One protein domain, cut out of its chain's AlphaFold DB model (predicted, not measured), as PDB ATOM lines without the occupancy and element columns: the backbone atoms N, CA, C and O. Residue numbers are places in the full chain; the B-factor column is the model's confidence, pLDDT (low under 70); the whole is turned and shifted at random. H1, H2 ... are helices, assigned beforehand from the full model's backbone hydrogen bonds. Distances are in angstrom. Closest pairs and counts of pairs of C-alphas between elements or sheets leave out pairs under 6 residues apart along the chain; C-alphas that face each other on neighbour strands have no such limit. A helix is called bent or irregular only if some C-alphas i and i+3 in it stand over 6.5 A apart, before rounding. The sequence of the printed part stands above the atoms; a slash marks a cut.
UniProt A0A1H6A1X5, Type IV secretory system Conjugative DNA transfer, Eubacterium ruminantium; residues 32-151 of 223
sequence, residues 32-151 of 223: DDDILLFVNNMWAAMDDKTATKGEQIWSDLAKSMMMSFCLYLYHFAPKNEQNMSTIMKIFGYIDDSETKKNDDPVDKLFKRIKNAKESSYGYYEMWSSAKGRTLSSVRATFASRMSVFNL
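AT A GLANCE: This is residues 32 to 151 of the 223 residues of the protein "Type IV secretory system Conjugative DNA transfer" of Eubacterium ruminantium (UniProt A0A1H6A1X5). A long helix, H2, runs through the middle of a rounded cluster, and H1, H3, H5 and H6 pack round it, mostly crossed. H4 packs on H5 and is near H2, and a long loop, residues 93 to 104, joins H3 to H4. The printed part has 120 residues with six named helices, H1 to H6 in order, and no named strand: all helix. It is compact, with a radius of gyration of the C-alphas of 13.8 A and spans of 38 by 36 by 29 A.

IN THESE COORDINATES: H1, residues 32 to 45, begins at C-alpha 32 (221.807, 223.218, 222.831) and is 19.9 A long. H2, residues 53 to 76, is 34.4 A long. H3 holds residues 84 to 92, H4 105 to 116 and H5 119 to 128. H6, residues 133 to 150, is 23.6 A long and ends at C-alpha 150 (231.966, 243.819, 212.131). H4 and H6 are irregular: C-alphas 112 and 115 are 7.7 A apart, C-alphas 145 and 148 7.3 A. H6 has a kink of 50 degrees near residue 144.

HOW THE PARTS SIT: H2 is the hub. Its residues 63 to 71 alone touch H1, closest C-alphas Val 39 and Met 67 at 6.5 A; the two form a hairpin at a steep tilt of 39 degrees. Its residues 61 to 72 alone touch H5, closest C-alphas Ser 68 and Ser 120 at 4.4 A. Its residues 58 to 66 alone touch H6, closest C-alphas Trp 58 and Val 138 at 4.8 A. Its residues 66 to 70 alone touch H3, closest C-alphas Phe 69 and Ile 87 at 6.1 A. H4 and H5 form a hairpin, closest C-alphas Lys 114 and Tyr 121 at 5.9 A. H4 and H6 are apart. Every O i to N i+4 pair is within hydrogen-bond range in H1, H2 and H3, against 5 of 8 in H4, 5 of 6 in H5 and 11 of 14 in H6.

THE WHOLE: The two C-alphas farthest apart, Thr 50 and Asn 115, are 39.2 A apart. The printed part has no cut, and the link from H3 to H4 is long. Residue 117 is under pLDDT 70.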
ATOM      1  N   ASP A  32     222.558 222.586 223.919       94.81
ATOM      2  CA  ASP A  32     221.807 223.218 222.831       94.81
ATOM      3  C   ASP A  32     220.750 224.204 223.357       94.81
ATOM      4  O   ASP A  32     220.494 225.224 222.716       94.81
ATOM      5  N   ASP A  33     220.185 223.953 224.544       93.00
ATOM      6  CA  ASP A  33     219.202 224.837 225.183       93.00
ATOM      7  C   ASP A  33     219.825 226.171 225.622       93.00
ATOM      8  O   ASP A  33     219.210 227.224 225.438       93.00
ATOM      9  N   ASP A  34     221.062 226.159 226.137       93.00
ATOM     10  CA  ASP A  34     221.794 227.391 226.463       93.00
ATOM     11  C   ASP A  34     222.024 228.235 225.194       93.00
ATOM     12  O   ASP A  34     221.892 229.462 225.219       93.00
ATOM     13  N   ILE A  35     222.319 227.582 224.065       95.50
ATOM     14  CA  ILE A  35     222.501 228.245 222.765       95.50
ATOM     15  C   ILE A  35     221.177 228.819 222.262       95.50
ATOM     16  O   ILE A  35     221.137 229.960 221.800       95.50
ATOM     17  N   LEU A  36     220.086 228.059 222.377       94.19
ATOM     18  CA  LEU A  36     218.750 228.518 222.009       94.19
ATOM     19  C   LEU A  36     218.346 229.752 222.818       94.19
ATOM     20  O   LEU A  36     217.874 230.733 222.239       94.19
ATOM     21  N   LEU A  37     218.555 229.734 224.136       91.44
ATOM     22  CA  LEU A  37     218.264 230.877 224.996       91.44
ATOM     23  C   LEU A  37     219.125 232.089 224.623       91.44
ATOM     24  O   LEU A  37     218.594 233.192 224.486       91.44
ATOM     25  N   PHE A  38     220.424 231.884 224.399       92.81
ATOM     26  CA  PHE A  38     221.344 232.930 223.958       92.81
ATOM     27  C   PHE A  38     220.877 233.594 222.659       92.81
ATOM     28  O   PHE A  38     220.706 234.812 222.615       92.81
ATOM     29  N   VAL A  39     220.613 232.803 221.615       94.31
ATOM     30  CA  VAL A  39     220.153 233.329 220.324       94.31
ATOM     31  C   VAL A  39     218.801 234.015 220.475       94.31
ATOM     32  O   VAL A  39     218.611 235.094 219.926       94.31
ATOM     33  N   ASN A  40     217.865 233.447 221.241       91.06
ATOM     34  CA  ASN A  40     216.563 234.066 221.489       91.06
ATOM     35  C   ASN A  40     216.694 235.443 222.145       91.06
ATOM     36  O   ASN A  40     216.094 236.397 221.651       91.06
ATOM     37  N   ASN A  41     217.483 235.546 223.213       87.50
ATOM     38  CA  ASN A  41     217.665 236.787 223.958       87.50
ATOM     39  C   ASN A  41     218.386 237.840 223.116       87.50
ATOM     40  O   ASN A  41     217.942 238.985 223.052       87.50
ATOM     41  N   MET A  42     219.455 237.445 222.420       87.75
ATOM     42  CA  MET A  42     220.201 238.352 221.554       87.75
ATOM     43  C   MET A  42     219.331 238.856 220.398       87.75
ATOM     44  O   MET A  42     219.297 240.052 220.124       87.75
ATOM     45  N   TRP A  43     218.572 237.962 219.756       89.44
ATOM     46  CA  TRP A  43     217.700 238.324 218.640       89.44
ATOM     47  C   TRP A  43     216.551 239.229 219.076       89.44
ATOM     48  O   TRP A  43     216.240 240.179 218.367       89.44
ATOM     49  N   ALA A  44     215.946 238.959 220.240       85.56
ATOM     50  CA  ALA A  44     214.872 239.770 220.811       85.56
ATOM     51  C   ALA A  44     215.351 241.173 221.213       85.56
ATOM     52  O   ALA A  44     214.624 242.144 221.018       85.56
ATOM     53  N   ALA A  45     216.578 241.295 221.730       80.25
ATOM     54  CA  ALA A  45     217.183 242.587 222.055       80.25
ATOM     55  C   ALA A  45     217.453 243.451 220.808       80.25
ATOM     56  O   ALA A  45     217.538 244.671 220.914       80.25
ATOM     57  N   MET A  46     217.565 242.821 219.636       78.50
ATOM     58  CA  MET A  46     217.802 243.469 218.341       78.50
ATOM     59  C   MET A  46     216.539 243.535 217.463       78.50
ATOM     60  O   MET A  46     216.632 243.892 216.287       78.50
ATOM     61  N   ASP A  47     215.378 243.124 217.980       76.38
ATOM     62  CA  ASP A  47     214.163 242.980 217.183       76.38
ATOM     63  C   ASP A  47     213.428 244.309 216.998       76.38
ATOM     64  O   ASP A  47     213.230 245.075 217.945       76.38
ATOM     65  N   ASP A  48     212.970 244.559 215.772       73.19
ATOM     66  CA  ASP A  48     212.107 245.695 215.468       73.19
ATOM     67  C   ASP A  48     210.642 245.291 215.670       73.19
ATOM     68  O   ASP A  48     210.055 244.559 214.871       73.19
ATOM     69  N   LYS A  49     210.031 245.804 216.744       73.00
ATOM     70  CA  LYS A  49     208.632 245.517 217.104       73.00
ATOM     71  C   LYS A  49     207.612 246.067 216.100       73.00
ATOM     72  O   LYS A  49     206.424 245.796 216.254       73.00
ATOM     73  N   THR A  50     208.041 246.847 215.108       76.31
ATOM     74  CA  THR A  50     207.170 247.454 214.093       76.31
ATOM     75  C   THR A  50     207.187 246.719 212.747       76.31
ATOM     76  O   THR A  50     206.508 247.143 211.812       76.31
ATOM     77  N   ALA A  51     207.905 245.594 212.656       77.06
ATOM     78  CA  ALA A  51     208.079 244.828 211.428       77.06
ATOM     79  C   ALA A  51     206.767 244.267 210.840       77.06
ATOM     80  O   ALA A  51     205.845 243.834 211.537       77.06
ATOM     81  N   THR A  52     206.705 244.217 209.511       82.69
ATOM     82  CA  THR A  52     205.630 243.582 208.741       82.69
ATOM     83  C   THR A  52     205.720 242.049 208.778       82.69
ATOM     84  O   THR A  52     206.763 241.466 209.066       82.69
ATOM     85  N   LYS A  53     204.640 241.346 208.390       79.81
ATOM     86  CA  LYS A  53     204.627 239.866 208.326       79.81
ATOM     87  C   LYS A  53     205.723 239.272 207.426       79.81
ATOM     88  O   LYS A  53     206.238 238.203 207.729       79.81
ATOM     89  N   GLY A  54     206.050 239.928 206.309       77.50
ATOM     90  CA  GLY A  54     207.115 239.466 205.408       77.50
ATOM     91  C   GLY A  54     208.495 239.581 206.055       77.50
ATOM     92  O   GLY A  54     209.275 238.632 206.021       77.50
ATOM     93  N   GLU A  55     208.753 240.706 206.721       82.56
ATOM     94  CA  GLU A  55     209.980 240.935 207.491       82.56
ATOM     95  C   GLU A  55     210.097 239.972 208.674       82.56
ATOM     96  O   GLU A  55     211.199 239.531 208.991       82.56
ATOM     97  N   GLN A  56     208.972 239.570 209.272       87.31
ATOM     98  CA  GLN A  56     208.951 238.566 210.331       87.31
ATOM     99  C   GLN A  56     209.414 237.189 209.835       87.31
ATOM    100  O   GLN A  56     210.266 236.579 210.472       87.31
ATOM    101  N   ILE A  57     208.959 236.736 208.658       90.25
ATOM    102  CA  ILE A  57     209.443 235.477 208.058       90.25
ATOM    103  C   ILE A  57     210.957 235.542 207.812       90.25
ATOM    104  O   ILE A  57     211.680 234.595 208.117       90.25
ATOM    105  N   TRP A  58     211.459 236.655 207.266       94.19
ATOM    106  CA  TRP A  58     212.898 236.817 207.037       94.19
ATOM    107  C   TRP A  58     213.690 236.873 208.345       94.19
ATOM    108  O   TRP A  58     214.770 236.291 208.420       94.19
ATOM    109  N   SER A  59     213.134 237.510 209.378       93.50
ATOM    110  CA  SER A  59     213.695 237.545 210.729       93.50
ATOM    111  C   SER A  59     213.795 236.146 211.337       93.50
ATOM    112  O   SER A  59     214.861 235.780 211.826       93.50
ATOM    113  N   ASP A  60     212.747 235.327 211.237       94.56
ATOM    114  CA  ASP A  60     212.734 233.963 211.777       94.56
ATOM    115  C   ASP A  60     213.751 233.051 211.070       94.56
ATOM    116  O   ASP A  60     214.464 232.265 211.707       94.56
ATOM    117  N   LEU A  61     213.883 233.183 209.747       96.81
ATOM    118  CA  LEU A  61     214.897 232.455 208.979       96.81
ATOM    119  C   LEU A  61     216.316 232.942 209.300       96.81
ATOM    120  O   LEU A  61     217.226 232.126 209.437       96.81
ATOM    121  N   ALA A  62     216.519 234.247 209.478       97.00
ATOM    122  CA  ALA A  62     217.810 234.810 209.870       97.00
ATOM    123  C   ALA A  62     218.198 234.392 211.303       97.00
ATOM    124  O   ALA A  62     219.352 234.058 211.570       97.00
ATOM    125  N   LYS A  63     217.229 234.290 212.213       96.69
ATOM    126  CA  LYS A  63     217.434 233.718 213.545       96.69
ATOM    127  C   LYS A  63     217.828 232.243 213.474       96.69
ATOM    128  O   LYS A  63     218.755 231.815 214.159       96.69
ATOM    129  N   SER A  64     217.174 231.472 212.602       97.50
ATOM    130  CA  SER A  64     217.534 230.072 212.331       97.50
ATOM    131  C   SER A  64     218.944 229.954 211.740       97.50
ATOM    132  O   SER A  64     219.690 229.038 212.084       97.50
ATOM    133  N   MET A  65     219.361 230.919 210.916       97.88
ATOM    134  CA  MET A  65     220.735 231.024 210.428       97.88
ATOM    135  C   MET A  65     221.726 231.201 211.579       97.88
ATOM    136  O   MET A  65     222.681 230.426 211.676       97.88
ATOM    137  N   MET A  66     221.452 232.116 212.513       97.25
ATOM    138  CA  MET A  66     222.268 232.274 213.718       97.25
ATOM    139  C   MET A  66     222.339 230.984 214.548       97.25
ATOM    140  O   MET A  66     223.436 230.553 214.900       97.25
ATOM    141  N   MET A  67     221.191 230.341 214.806       97.81
ATOM    142  CA  MET A  67     221.122 229.057 215.519       97.81
ATOM    143  C   MET A  67     222.018 228.006 214.869       97.81
ATOM    144  O   MET A  67     222.825 227.376 215.552       97.81
ATOM    145  N   SER A  68     221.917 227.849 213.544       98.06
ATOM    146  CA  SER A  68     222.705 226.860 212.809       98.06
ATOM    147  C   SER A  68     224.211 227.089 212.966       98.06
ATOM    148  O   SER A  68     224.952 226.130 213.184       98.06
ATOM    149  N   PHE A  69     224.671 228.347 212.941       98.12
ATOM    150  CA  PHE A  69     226.087 228.688 213.093       98.12
ATOM    151  C   PHE A  69     226.581 228.500 214.526       98.12
ATOM    152  O   PHE A  69     227.640 227.904 214.717       98.12
ATOM    153  N   CYS A  70     225.819 228.942 215.530       97.69
ATOM    154  CA  CYS A  70     226.185 228.747 216.932       97.69
ATOM    155  C   CYS A  70     226.297 227.259 217.282       97.69
ATOM    156  O   CYS A  70     227.319 226.837 217.822       97.69
ATOM    157  N   LEU A  71     225.291 226.458 216.919       97.69
ATOM    158  CA  LEU A  71     225.297 225.015 217.167       97.69
ATOM    159  C   LEU A  71     226.437 224.323 216.412       97.69
ATOM    160  O   LEU A  71     227.138 223.493 216.985       97.69
ATOM    161  N   TYR A  72     226.669 224.689 215.145       97.38
ATOM    162  CA  TYR A  72     227.778 224.122 214.383       97.38
ATOM    163  C   TYR A  72     229.128 224.404 215.055       97.38
ATOM    164  O   TYR A  72     229.929 223.490 215.246       97.38
ATOM    165  N   LEU A  73     229.384 225.661 215.428       97.62
ATOM    166  CA  LEU A  73     230.633 226.034 216.086       97.62
ATOM    167  C   LEU A  73     230.791 225.313 217.424       97.62
ATOM    168  O   LEU A  73     231.864 224.787 217.709       97.62
ATOM    169  N   TYR A  74     229.727 225.251 218.222       97.00
ATOM    170  CA  TYR A  74     229.754 224.612 219.531       97.00
ATOM    171  C   TYR A  74     230.162 223.132 219.462       97.00
ATOM    172  O   TYR A  74     231.058 222.722 220.208       97.00
ATOM    173  N   HIS A  75     229.560 222.375 218.538       95.06
ATOM    174  CA  HIS A  75     229.750 220.925 218.410       95.06
ATOM    175  C   HIS A  75     230.973 220.517 217.585       95.06
ATOM    176  O   HIS A  75     231.615 219.516 217.901       95.06
ATOM    177  N   PHE A  76     231.321 221.274 216.538       94.19
ATOM    178  CA  PHE A  76     232.295 220.823 215.530       94.19
ATOM    179  C   PHE A  76     233.548 221.687 215.413       94.19
ATOM    180  O   PHE A  76     234.562 221.202 214.909       94.19
ATOM    181  N   ALA A  77     233.509 222.950 215.840       95.31
ATOM    182  CA  ALA A  77     234.670 223.827 215.729       95.31
ATOM    183  C   ALA A  77     235.596 223.683 216.946       95.31
ATOM    184  O   ALA A  77     235.127 223.483 218.073       95.31
ATOM    185  N   PRO A  78     236.919 223.821 216.763       96.44
ATOM    186  CA  PRO A  78     237.847 223.847 217.882       96.44
ATOM    187  C   PRO A  78     237.559 225.054 218.788       96.44
ATOM    188  O   PRO A  78     237.080 226.096 218.343       96.44
ATOM    189  N   LYS A  79     237.863 224.935 220.086       95.00
ATOM    190  CA  LYS A  79     237.464 225.928 221.105       95.00
ATOM    191  C   LYS A  79     237.961 227.357 220.836       95.00
ATOM    192  O   LYS A  79     237.325 228.299 221.290       95.00
ATOM    193  N   ASN A  80     239.058 227.532 220.099       94.62
ATOM    194  CA  ASN A  80     239.590 228.839 219.691       94.62
ATOM    195  C   ASN A  80     238.823 229.489 218.519       94.62
ATOM    196  O   ASN A  80     238.981 230.684 218.286       94.62
ATOM    197  N   GLU A  81     237.999 228.731 217.795       96.50
ATOM    198  CA  GLU A  81     237.128 229.220 216.716       96.50
ATOM    199  C   GLU A  81     235.677 229.436 217.179       96.50
ATOM    200  O   GLU A  81     234.867 230.018 216.462       96.50
ATOM    201  N   GLN A  82     235.333 229.013 218.397       97.56
ATOM    202  CA  GLN A  82     234.003 229.207 218.979       97.56
ATOM    203  C   GLN A  82     233.848 230.651 219.476       97.56
ATOM    204  O   GLN A  82     234.071 230.928 220.650       97.56
ATOM    205  N   ASN A  83     233.542 231.591 218.579       96.19
ATOM    206  CA  ASN A  83     233.356 233.013 218.892       96.19
ATOM    207  C   ASN A  83     232.473 233.726 217.853       96.19
ATOM    208  O   ASN A  83     232.262 233.234 216.740       96.19
ATOM    209  N   MET A  84     232.002 234.929 218.200       94.44
ATOM    210  CA  MET A  84     231.109 235.727 217.348       94.44
ATOM    211  C   MET A  84     231.760 236.143 216.023       94.44
ATOM    212  O   MET A  84     231.099 236.163 214.985       94.44
ATOM    213  N   SER A  85     233.068 236.410 216.009       94.56
ATOM    214  CA  SER A  85     233.784 236.746 214.773       94.56
ATOM    215  C   SER A  85     233.756 235.601 213.761       94.56
ATOM    216  O   SER A  85     233.682 235.835 212.557       94.56
ATOM    217  N   THR A  86     233.786 234.352 214.226       96.75
ATOM    218  CA  THR A  86     233.729 233.179 213.344       96.75
ATOM    219  C   THR A  86     232.333 232.985 212.761       96.75
ATOM    220  O   THR A  86     232.223 232.625 211.592       96.75
ATOM    221  N   ILE A  87     231.271 233.344 213.494       96.88
ATOM    222  CA  ILE A  87     229.909 233.424 212.936       96.88
ATOM    223  C   ILE A  87     229.885 234.381 211.735       96.88
ATOM    224  O   ILE A  87     229.400 234.016 210.664       96.88
ATOM    225  N   MET A  88     230.473 235.575 211.879       96.12
ATOM    226  CA  MET A  88     230.536 236.559 210.789       96.12
ATOM    227  C   MET A  88     231.376 236.071 209.602       96.12
ATOM    228  O   MET A  88     231.013 236.313 208.450       96.12
ATOM    229  N   LYS A  89     232.459 235.326 209.858       95.62
ATOM    230  CA  LYS A  89     233.253 234.682 208.799       95.62
ATOM    231  C   LYS A  89     232.436 233.650 208.026       95.62
ATOM    232  O   LYS A  89     232.445 233.693 206.801       95.62
ATOM    233  N   ILE A  90     231.715 232.757 208.715       97.00
ATOM    234  CA  ILE A  90     230.839 231.760 208.073       97.00
ATOM    235  C   ILE A  90     229.790 232.467 207.210       97.00
ATOM    236  O   ILE A  90     229.634 232.128 206.039       97.00
ATOM    237  N   PHE A  91     229.135 233.497 207.751       97.25
ATOM    238  CA  PHE A  91     228.152 234.299 207.019       97.25
ATOM    239  C   PHE A  91     228.714 234.901 205.717       97.25
ATOM    240  O   PHE A  91     228.032 234.921 204.687       97.25
ATOM    241  N   GLY A  92     229.973 235.350 205.737       95.94
ATOM    242  CA  GLY A  92     230.661 235.911 204.572       95.94
ATOM    243  C   GLY A  92     230.878 234.929 203.413       95.94
ATOM    244  O   GLY A  92     231.077 235.372 202.285       95.94
ATOM    245  N   TYR A  93     230.804 233.616 203.656       95.94
ATOM    246  CA  TYR A  93     230.969 232.585 202.623       95.94
ATOM    247  C   TYR A  93     229.660 232.134 201.962       95.94
ATOM    248  O   TYR A  93     229.710 231.297 201.060       95.94
ATOM    249  N   ILE A  94     228.509 232.662 202.386       94.56
ATOM    250  CA  ILE A  94     227.216 232.327 201.777       94.56
ATOM    251  C   ILE A  94     227.126 232.961 200.383       94.56
ATOM    252  O   ILE A  94     227.259 234.179 200.235       94.56
ATOM    253  N   ASP A  95     226.831 232.137 199.381       90.38
ATOM    254  CA  ASP A  95     226.453 232.578 198.039       90.38
ATOM    255  C   ASP A  95     224.922 232.627 197.939       90.38
ATOM    256  O   ASP A  95     224.245 231.605 198.101       90.38
ATOM    257  N   ASP A  96     224.374 233.817 197.693       86.56
ATOM    258  CA  ASP A  96     222.946 234.058 197.465       86.56
ATOM    259  C   ASP A  96     222.614 234.441 196.022       86.56
ATOM    260  O   ASP A  96     221.485 234.852 195.740       86.56
ATOM    261  N   SER A  97     223.571 234.305 195.102       84.62
ATOM    262  CA  SER A  97     223.332 234.605 193.700       84.62
ATOM    263  C   SER A  97     222.172 233.765 193.158       84.62
ATOM    264  O   SER A  97     222.071 232.556 193.379       84.62
ATOM    265  N   GLU A  98     221.287 234.392 192.378       80.12
ATOM    266  CA  GLU A  98     220.207 233.665 191.690       80.12
ATOM    267  C   GLU A  98     220.758 232.611 190.712       80.12
ATOM    268  O   GLU A  98     220.065 231.668 190.332       80.12
ATOM    269  N   THR A  99     222.025 232.759 190.324       81.44
ATOM    270  CA  THR A  99     222.763 231.869 189.431       81.44
ATOM    271  C   THR A  99     223.597 230.819 190.167       81.44
ATOM    272  O   THR A  99     224.363 230.116 189.504       81.44
ATOM    273  N   LYS A 100     223.455 230.662 191.492       84.31
ATOM    274  CA  LYS A 100     224.156 229.639 192.281       84.31
ATOM    275  C   LYS A 100     223.895 228.240 191.715       84.31
ATOM    276  O   LYS A 100     222.796 227.695 191.826       84.31
ATOM    277  N   LYS A 101     224.922 227.646 191.097       79.81
ATOM    278  CA  LYS A 101     224.857 226.293 190.500       79.81
ATOM    279  C   LYS A 101     225.399 225.200 191.412       79.81
ATOM    280  O   LYS A 101     225.008 224.048 191.265       79.81
ATOM    281  N   ASN A 102     226.313 225.559 192.309       87.56
ATOM    282  CA  ASN A 102     227.056 224.627 193.144       87.56
ATOM    283  C   ASN A 102     226.963 225.033 194.613       87.56
ATOM    284  O   ASN A 102     226.713 226.193 194.929       87.56
ATOM    285  N   ASP A 103     227.238 224.067 195.480       92.31
ATOM    286  CA  ASP A 103     227.366 224.292 196.914       92.31
ATOM    287  C   ASP A 103     228.501 225.273 197.221       92.31
ATOM    288  O   ASP A 103     229.654 225.072 196.800       92.31
ATOM    289  N   ASP A 104     228.181 226.292 198.013       94.44
ATOM    290  CA  ASP A 104     229.172 227.189 198.597       94.44
ATOM    291  C   ASP A 104     229.901 226.505 199.784       94.44
ATOM    292  O   ASP A 104     229.620 225.344 200.123       94.44
ATOM    293  N   PRO A 105     230.919 227.142 200.396       95.81
ATOM    294  CA  PRO A 105     231.614 226.559 201.542       95.81
ATOM    295  C   PRO A 105     230.705 226.247 202.741       95.81
ATOM    296  O   PRO A 105     230.948 225.248 203.420       95.81
ATOM    297  N   VAL A 106     229.666 227.051 202.984       96.38
ATOM    298  CA  VAL A 106     228.713 226.864 204.088       96.38
ATOM    299  C   VAL A 106     227.824 225.653 203.809       96.38
ATOM    300  O   VAL A 106     227.683 224.785 204.668       96.38
ATOM    301  N   ASP A 107     227.323 225.512 202.583       95.62
ATOM    302  CA  ASP A 107     226.544 224.342 202.169       95.62
ATOM    303  C   ASP A 107     227.341 223.046 202.348       95.62
ATOM    304  O   ASP A 107     226.851 222.059 202.901       95.62
ATOM    305  N   LYS A 108     228.609 223.042 201.919       95.50
ATOM    306  CA  LYS A 108     229.501 221.880 202.068       95.50
ATOM    307  C   LYS A 108     229.746 221.535 203.530       95.50
ATOM    308  O   LYS A 108     229.843 220.355 203.866       95.50
ATOM    309  N   LEU A 109     229.871 222.549 204.379       94.50
ATOM    310  CA  LEU A 109     230.095 222.405 205.809       94.50
ATOM    311  C   LEU A 109     228.897 221.722 206.485       94.50
ATOM    312  O   LEU A 109     229.083 220.701 207.147       94.50
ATOM    313  N   PHE A 110     227.670 222.176 206.220       95.88
ATOM    314  CA  PHE A 110     226.467 221.561 206.790       95.88
ATOM    315  C   PHE A 110     226.132 220.196 206.176       95.88
ATOM    316  O   PHE A 110     225.718 219.280 206.887       95.88
ATOM    317  N   LYS A 111     226.381 219.977 204.880       93.62
ATOM    318  CA  LYS A 111     226.149 218.661 204.255       93.62
ATOM    319  C   LYS A 111     226.995 217.538 204.859       93.62
ATOM    320  O   LYS A 111     226.542 216.395 204.867       93.62
ATOM    321  N   ARG A 112     228.184 217.838 205.400       92.06
ATOM    322  CA  ARG A 112     229.041 216.847 206.087       92.06
ATOM    323  C   ARG A 112     228.406 216.285 207.356       92.06
ATOM    324  O   ARG A 112     228.675 215.139 207.699       92.06
ATOM    325  N   ILE A 113     227.561 217.068 208.019       91.69
ATOM    326  CA  ILE A 113     226.929 216.697 209.290       91.69
ATOM    327  C   ILE A 113     225.457 216.283 209.138       91.69
ATOM    328  O   ILE A 113     224.817 215.912 210.116       91.69
ATOM    329  N   LYS A 114     224.925 216.265 207.907       88.31
ATOM    330  CA  LYS A 114     223.525 215.922 207.599       88.31
ATOM    331  C   LYS A 114     223.041 214.625 208.258       88.31
ATOM    332  O   LYS A 114     221.926 214.558 208.764       88.31
ATOM    333  N   ASN A 115     223.871 213.586 208.244       79.25
ATOM    334  CA  ASN A 115     223.483 212.257 208.730       79.25
ATOM    335  C   ASN A 115     223.681 212.071 210.240       79.25
ATOM    336  O   ASN A 115     223.253 211.053 210.778       79.25
ATOM    337  N   ALA A 116     224.299 213.034 210.925       75.94
ATOM    338  CA  ALA A 116     224.542 212.957 212.361       75.94
ATOM    339  C   ALA A 116     223.287 213.290 213.203       75.94
ATOM    340  O   ALA A 116     223.333 213.188 214.420       75.94
ATOM    341  N   LYS A 117     222.144 213.614 212.562       64.06
ATOM    342  CA  LYS A 117     220.885 214.046 213.214       64.06
ATOM    343  C   LYS A 117     221.070 215.248 214.150       64.06
ATOM    344  O   LYS A 117     220.354 215.399 215.134       64.06
ATOM    345  N   GLU A 118     222.023 216.101 213.808       81.88
ATOM    346  CA  GLU A 118     222.406 217.260 214.602       81.88
ATOM    347  C   GLU A 118     221.382 218.380 214.459       81.88
ATOM    348  O   GLU A 118     220.927 218.694 213.351       81.88
ATOM    349  N   SER A 119     221.061 219.021 215.580       87.69
ATOM    350  CA  SER A 119     220.152 220.169 215.644       87.69
ATOM    351  C   SER A 119     220.603 221.295 214.701       87.69
ATOM    352  O   SER A 119     219.775 221.906 214.019       87.69
ATOM    353  N   SER A 120     221.919 221.506 214.569       92.94
ATOM    354  CA  SER A 120     222.513 222.513 213.680       92.94
ATOM    355  C   SER A 120     222.102 222.346 212.212       92.94
ATOM    356  O   SER A 120     221.815 223.343 211.547       92.94
ATOM    357  N   TYR A 121     222.015 221.108 211.711       95.31
ATOM    358  CA  TYR A 121     221.618 220.837 210.328       95.31
ATOM    359  C   TYR A 121     220.125 221.113 210.104       95.31
ATOM    360  O   TYR A 121     219.760 221.669 209.070       95.31
ATOM    361  N   GLY A 122     219.271 220.813 211.089       94.56
ATOM    362  CA  GLY A 122     217.842 221.132 211.023       94.56
ATOM    363  C   GLY A 122     217.586 222.636 210.882       94.56
ATOM    364  O   GLY A 122     216.844 223.059 209.997       94.56
ATOM    365  N   TYR A 123     218.265 223.459 211.690       96.44
ATOM    366  CA  TYR A 123     218.195 224.919 211.549       96.44
ATOM    367  C   TYR A 123     218.789 225.411 210.225       96.44
ATOM    368  O   TYR A 123     218.255 226.350 209.634       96.44
ATOM    369  N   TYR A 124     219.856 224.774 209.730       96.81
ATOM    370  CA  TYR A 124     220.403 225.073 208.408       96.81
ATOM    371  C   TYR A 124     219.392 224.810 207.287       96.81
ATOM    372  O   TYR A 124     219.221 225.660 206.412       96.81
ATOM    373  N   GLU A 125     218.677 223.682 207.308       94.62
ATOM    374  CA  GLU A 125     217.665 223.361 206.290       94.62
ATOM    375  C   GLU A 125     216.528 224.387 206.243       94.62
ATOM    376  O   GLU A 125     216.048 224.714 205.154       94.62
ATOM    377  N   MET A 126     216.136 224.946 207.394       95.19
ATOM    378  CA  MET A 126     215.082 225.963 207.459       95.19
ATOM    379  C   MET A 126     215.403 227.168 206.570       95.19
ATOM    380  O   MET A 126     214.579 227.546 205.736       95.19
ATOM    381  N   TRP A 127     216.602 227.746 206.689       95.38
ATOM    382  CA  TRP A 127     216.964 228.954 205.940       95.38
ATOM    383  C   TRP A 127     217.599 228.670 204.577       95.38
ATOM    384  O   TRP A 127     217.368 229.431 203.641       95.38
ATOM    385  N   SER A 128     218.356 227.580 204.422       92.94
ATOM    386  CA  SER A 128     219.023 227.234 203.149       92.94
ATOM    387  C   SER A 128     218.051 226.765 202.062       92.94
ATOM    388  O   SER A 128     218.392 226.741 200.879       92.94
ATOM    389  N   SER A 129     216.813 226.429 202.442       90.25
ATOM    390  CA  SER A 129     215.724 226.176 201.499       90.25
ATOM    391  C   SER A 129     215.293 227.434 200.727       90.25
ATOM    392  O   SER A 129     214.795 227.319 199.602       90.25
ATOM    393  N   ALA A 130     215.523 228.631 201.286       89.94
ATOM    394  CA  ALA A 130     215.304 229.895 200.595       89.94
ATOM    395  C   ALA A 130     216.343 230.088 199.479       89.94
ATOM    396  O   ALA A 130     217.522 229.778 199.640       89.94
ATOM    397  N   LYS A 131     215.915 230.631 198.333       85.44
ATOM    398  CA  LYS A 131     216.776 230.862 197.161       85.44
ATOM    399  C   LYS A 131     216.563 232.249 196.567       85.44
ATOM    400  O   LYS A 131     215.505 232.852 196.757       85.44
ATOM    401  N   GLY A 132     217.564 232.723 195.822       87.31
ATOM    402  CA  GLY A 132     217.540 234.009 195.124       87.31
ATOM    403  C   GLY A 132     217.125 235.156 196.042       87.31
ATOM    404  O   GLY A 132     217.571 235.222 197.186       87.31
ATOM    405  N   ARG A 133     216.196 236.003 195.580       89.56
ATOM    406  CA  ARG A 133     215.703 237.168 196.340       89.56
ATOM    407  C   ARG A 133     215.294 236.879 197.786       89.56
ATOM    408  O   ARG A 133     215.570 237.705 198.646       89.56
ATOM    409  N   THR A 134     214.675 235.734 198.084       91.19
ATOM    410  CA  THR A 134     214.301 235.408 199.472       91.19
ATOM    411  C   THR A 134     215.534 235.190 200.344       91.19
ATOM    412  O   THR A 134     215.589 235.720 201.448       91.19
ATOM    413  N   LEU A 135     216.539 234.460 199.847       93.81
ATOM    414  CA  LEU A 135     217.791 234.261 200.580       93.81
ATOM    415  C   LEU A 135     218.542 235.586 200.752       93.81
ATOM    416  O   LEU A 135     219.036 235.856 201.844       93.81
ATOM    417  N   SER A 136     218.557 236.443 199.729       93.69
ATOM    418  CA  SER A 136     219.130 237.789 199.835       93.69
ATOM    419  C   SER A 136     218.440 238.633 200.911       93.69
ATOM    420  O   SER A 136     219.128 239.279 201.698       93.69
ATOM    421  N   SER A 137     217.106 238.582 201.024       94.75
ATOM    422  CA  SER A 137     216.375 239.261 202.106       94.75
ATOM    423  C   SER A 137     216.734 238.709 203.488       94.75
ATOM    424  O   SER A 137     217.026 239.486 204.393       94.75
ATOM    425  N   VAL A 138     216.788 237.382 203.650       95.75
ATOM    426  CA  VAL A 138     217.197 236.740 204.915       95.75
ATOM    427  C   VAL A 138     218.617 237.160 205.310       95.75
ATOM    428  O   VAL A 138     218.862 237.529 206.459       95.75
ATOM    429  N   ARG A 139     219.555 237.167 204.355       95.62
ATOM    430  CA  ARG A 139     220.933 237.623 204.586       95.62
ATOM    431  C   ARG A 139     221.000 239.098 204.948       95.62
ATOM    432  O   ARG A 139     221.769 239.447 205.836       95.62
ATOM    433  N   ALA A 140     220.217 239.951 204.290       94.44
ATOM    434  CA  ALA A 140     220.160 241.374 204.607       94.44
ATOM    435  C   ALA A 140     219.652 241.605 206.040       94.44
ATOM    436  O   ALA A 140     220.259 242.377 206.784       94.44
ATOM    437  N   THR A 141     218.608 240.881 206.462       94.31
ATOM    438  CA  THR A 141     218.104 240.920 207.844       94.31
ATOM    439  C   THR A 141     219.168 240.467 208.845       94.31
ATOM    440  O   THR A 141     219.409 241.163 209.832       94.31
ATOM    441  N   PHE A 142     219.851 239.347 208.578       95.38
ATOM    442  CA  PHE A 142     220.947 238.870 209.427       95.38
ATOM    443  C   PHE A 142     222.088 239.891 209.507       95.38
ATOM    444  O   PHE A 142     222.505 240.268 210.600       95.38
ATOM    445  N   ALA A 143     222.569 240.384 208.362       94.50
ATOM    446  CA  ALA A 143     223.675 241.333 208.283       94.50
ATOM    447  C   ALA A 143     223.374 242.638 209.025       94.50
ATOM    448  O   ALA A 143     224.253 243.161 209.704       94.50
ATOM    449  N   SER A 144     222.144 243.150 208.922       91.31
ATOM    450  CA  SER A 144     221.724 244.367 209.618       91.31
ATOM    451  C   SER A 144     221.830 244.208 211.138       91.31
ATOM    452  O   SER A 144     222.491 245.024 211.784       91.31
ATOM    453  N   ARG A 145     221.284 243.119 211.697       89.69
ATOM    454  CA  ARG A 145     221.301 242.855 213.149       89.69
ATOM    455  C   ARG A 145     222.695 242.512 213.673       89.69
ATOM    456  O   ARG A 145     223.087 242.958 214.744       89.69
ATOM    457  N   MET A 146     223.471 241.769 212.891       91.38
ATOM    458  CA  MET A 146     224.802 241.300 213.286       91.38
ATOM    459  C   MET A 146     225.930 242.286 212.955       91.38
ATOM    460  O   MET A 146     227.088 242.029 213.285       91.38
ATOM    461  N   SER A 147     225.614 243.421 212.322       89.62
ATOM    462  CA  SER A 147     226.587 244.416 211.849       89.62
ATOM    463  C   SER A 147     227.517 244.939 212.947       89.62
ATOM    464  O   SER A 147     228.678 245.240 212.672       89.62
ATOM    465  N   VAL A 148     227.044 244.971 214.195       87.94
ATOM    466  CA  VAL A 148     227.825 245.364 215.372       87.94
ATOM    467  C   VAL A 148     229.098 244.523 215.541       87.94
ATOM    468  O   VAL A 148     230.145 245.041 215.920       87.94
ATOM    469  N   PHE A 149     229.061 243.244 215.155       90.94
ATOM    470  CA  PHE A 149     230.207 242.333 215.218       90.94
ATOM    471  C   PHE A 149     231.198 242.501 214.058       90.94
ATOM    472  O   PHE A 149     232.205 241.798 214.011       90.94
ATOM    473  N   ASN A 150     230.962 243.428 213.125       88.69
ATOM    474  CA  ASN A 150     231.966 243.819 212.131       88.69
ATOM    475  C   ASN A 150     232.978 244.826 212.696       88.69
ATOM    476  O   ASN A 150     234.040 245.011 212.105       88.69
ATOM    477  N   LEU A 151     232.669 245.471 213.825       90.25
ATOM    478  CA  LEU A 151     233.581 246.398 214.487       90.25
ATOM    479  C   LEU A 151     234.740 245.624 215.120       90.25
ATOM    480  O   LEU A 151     234.517 244.706 215.909       90.25
TER     481      LEU A 151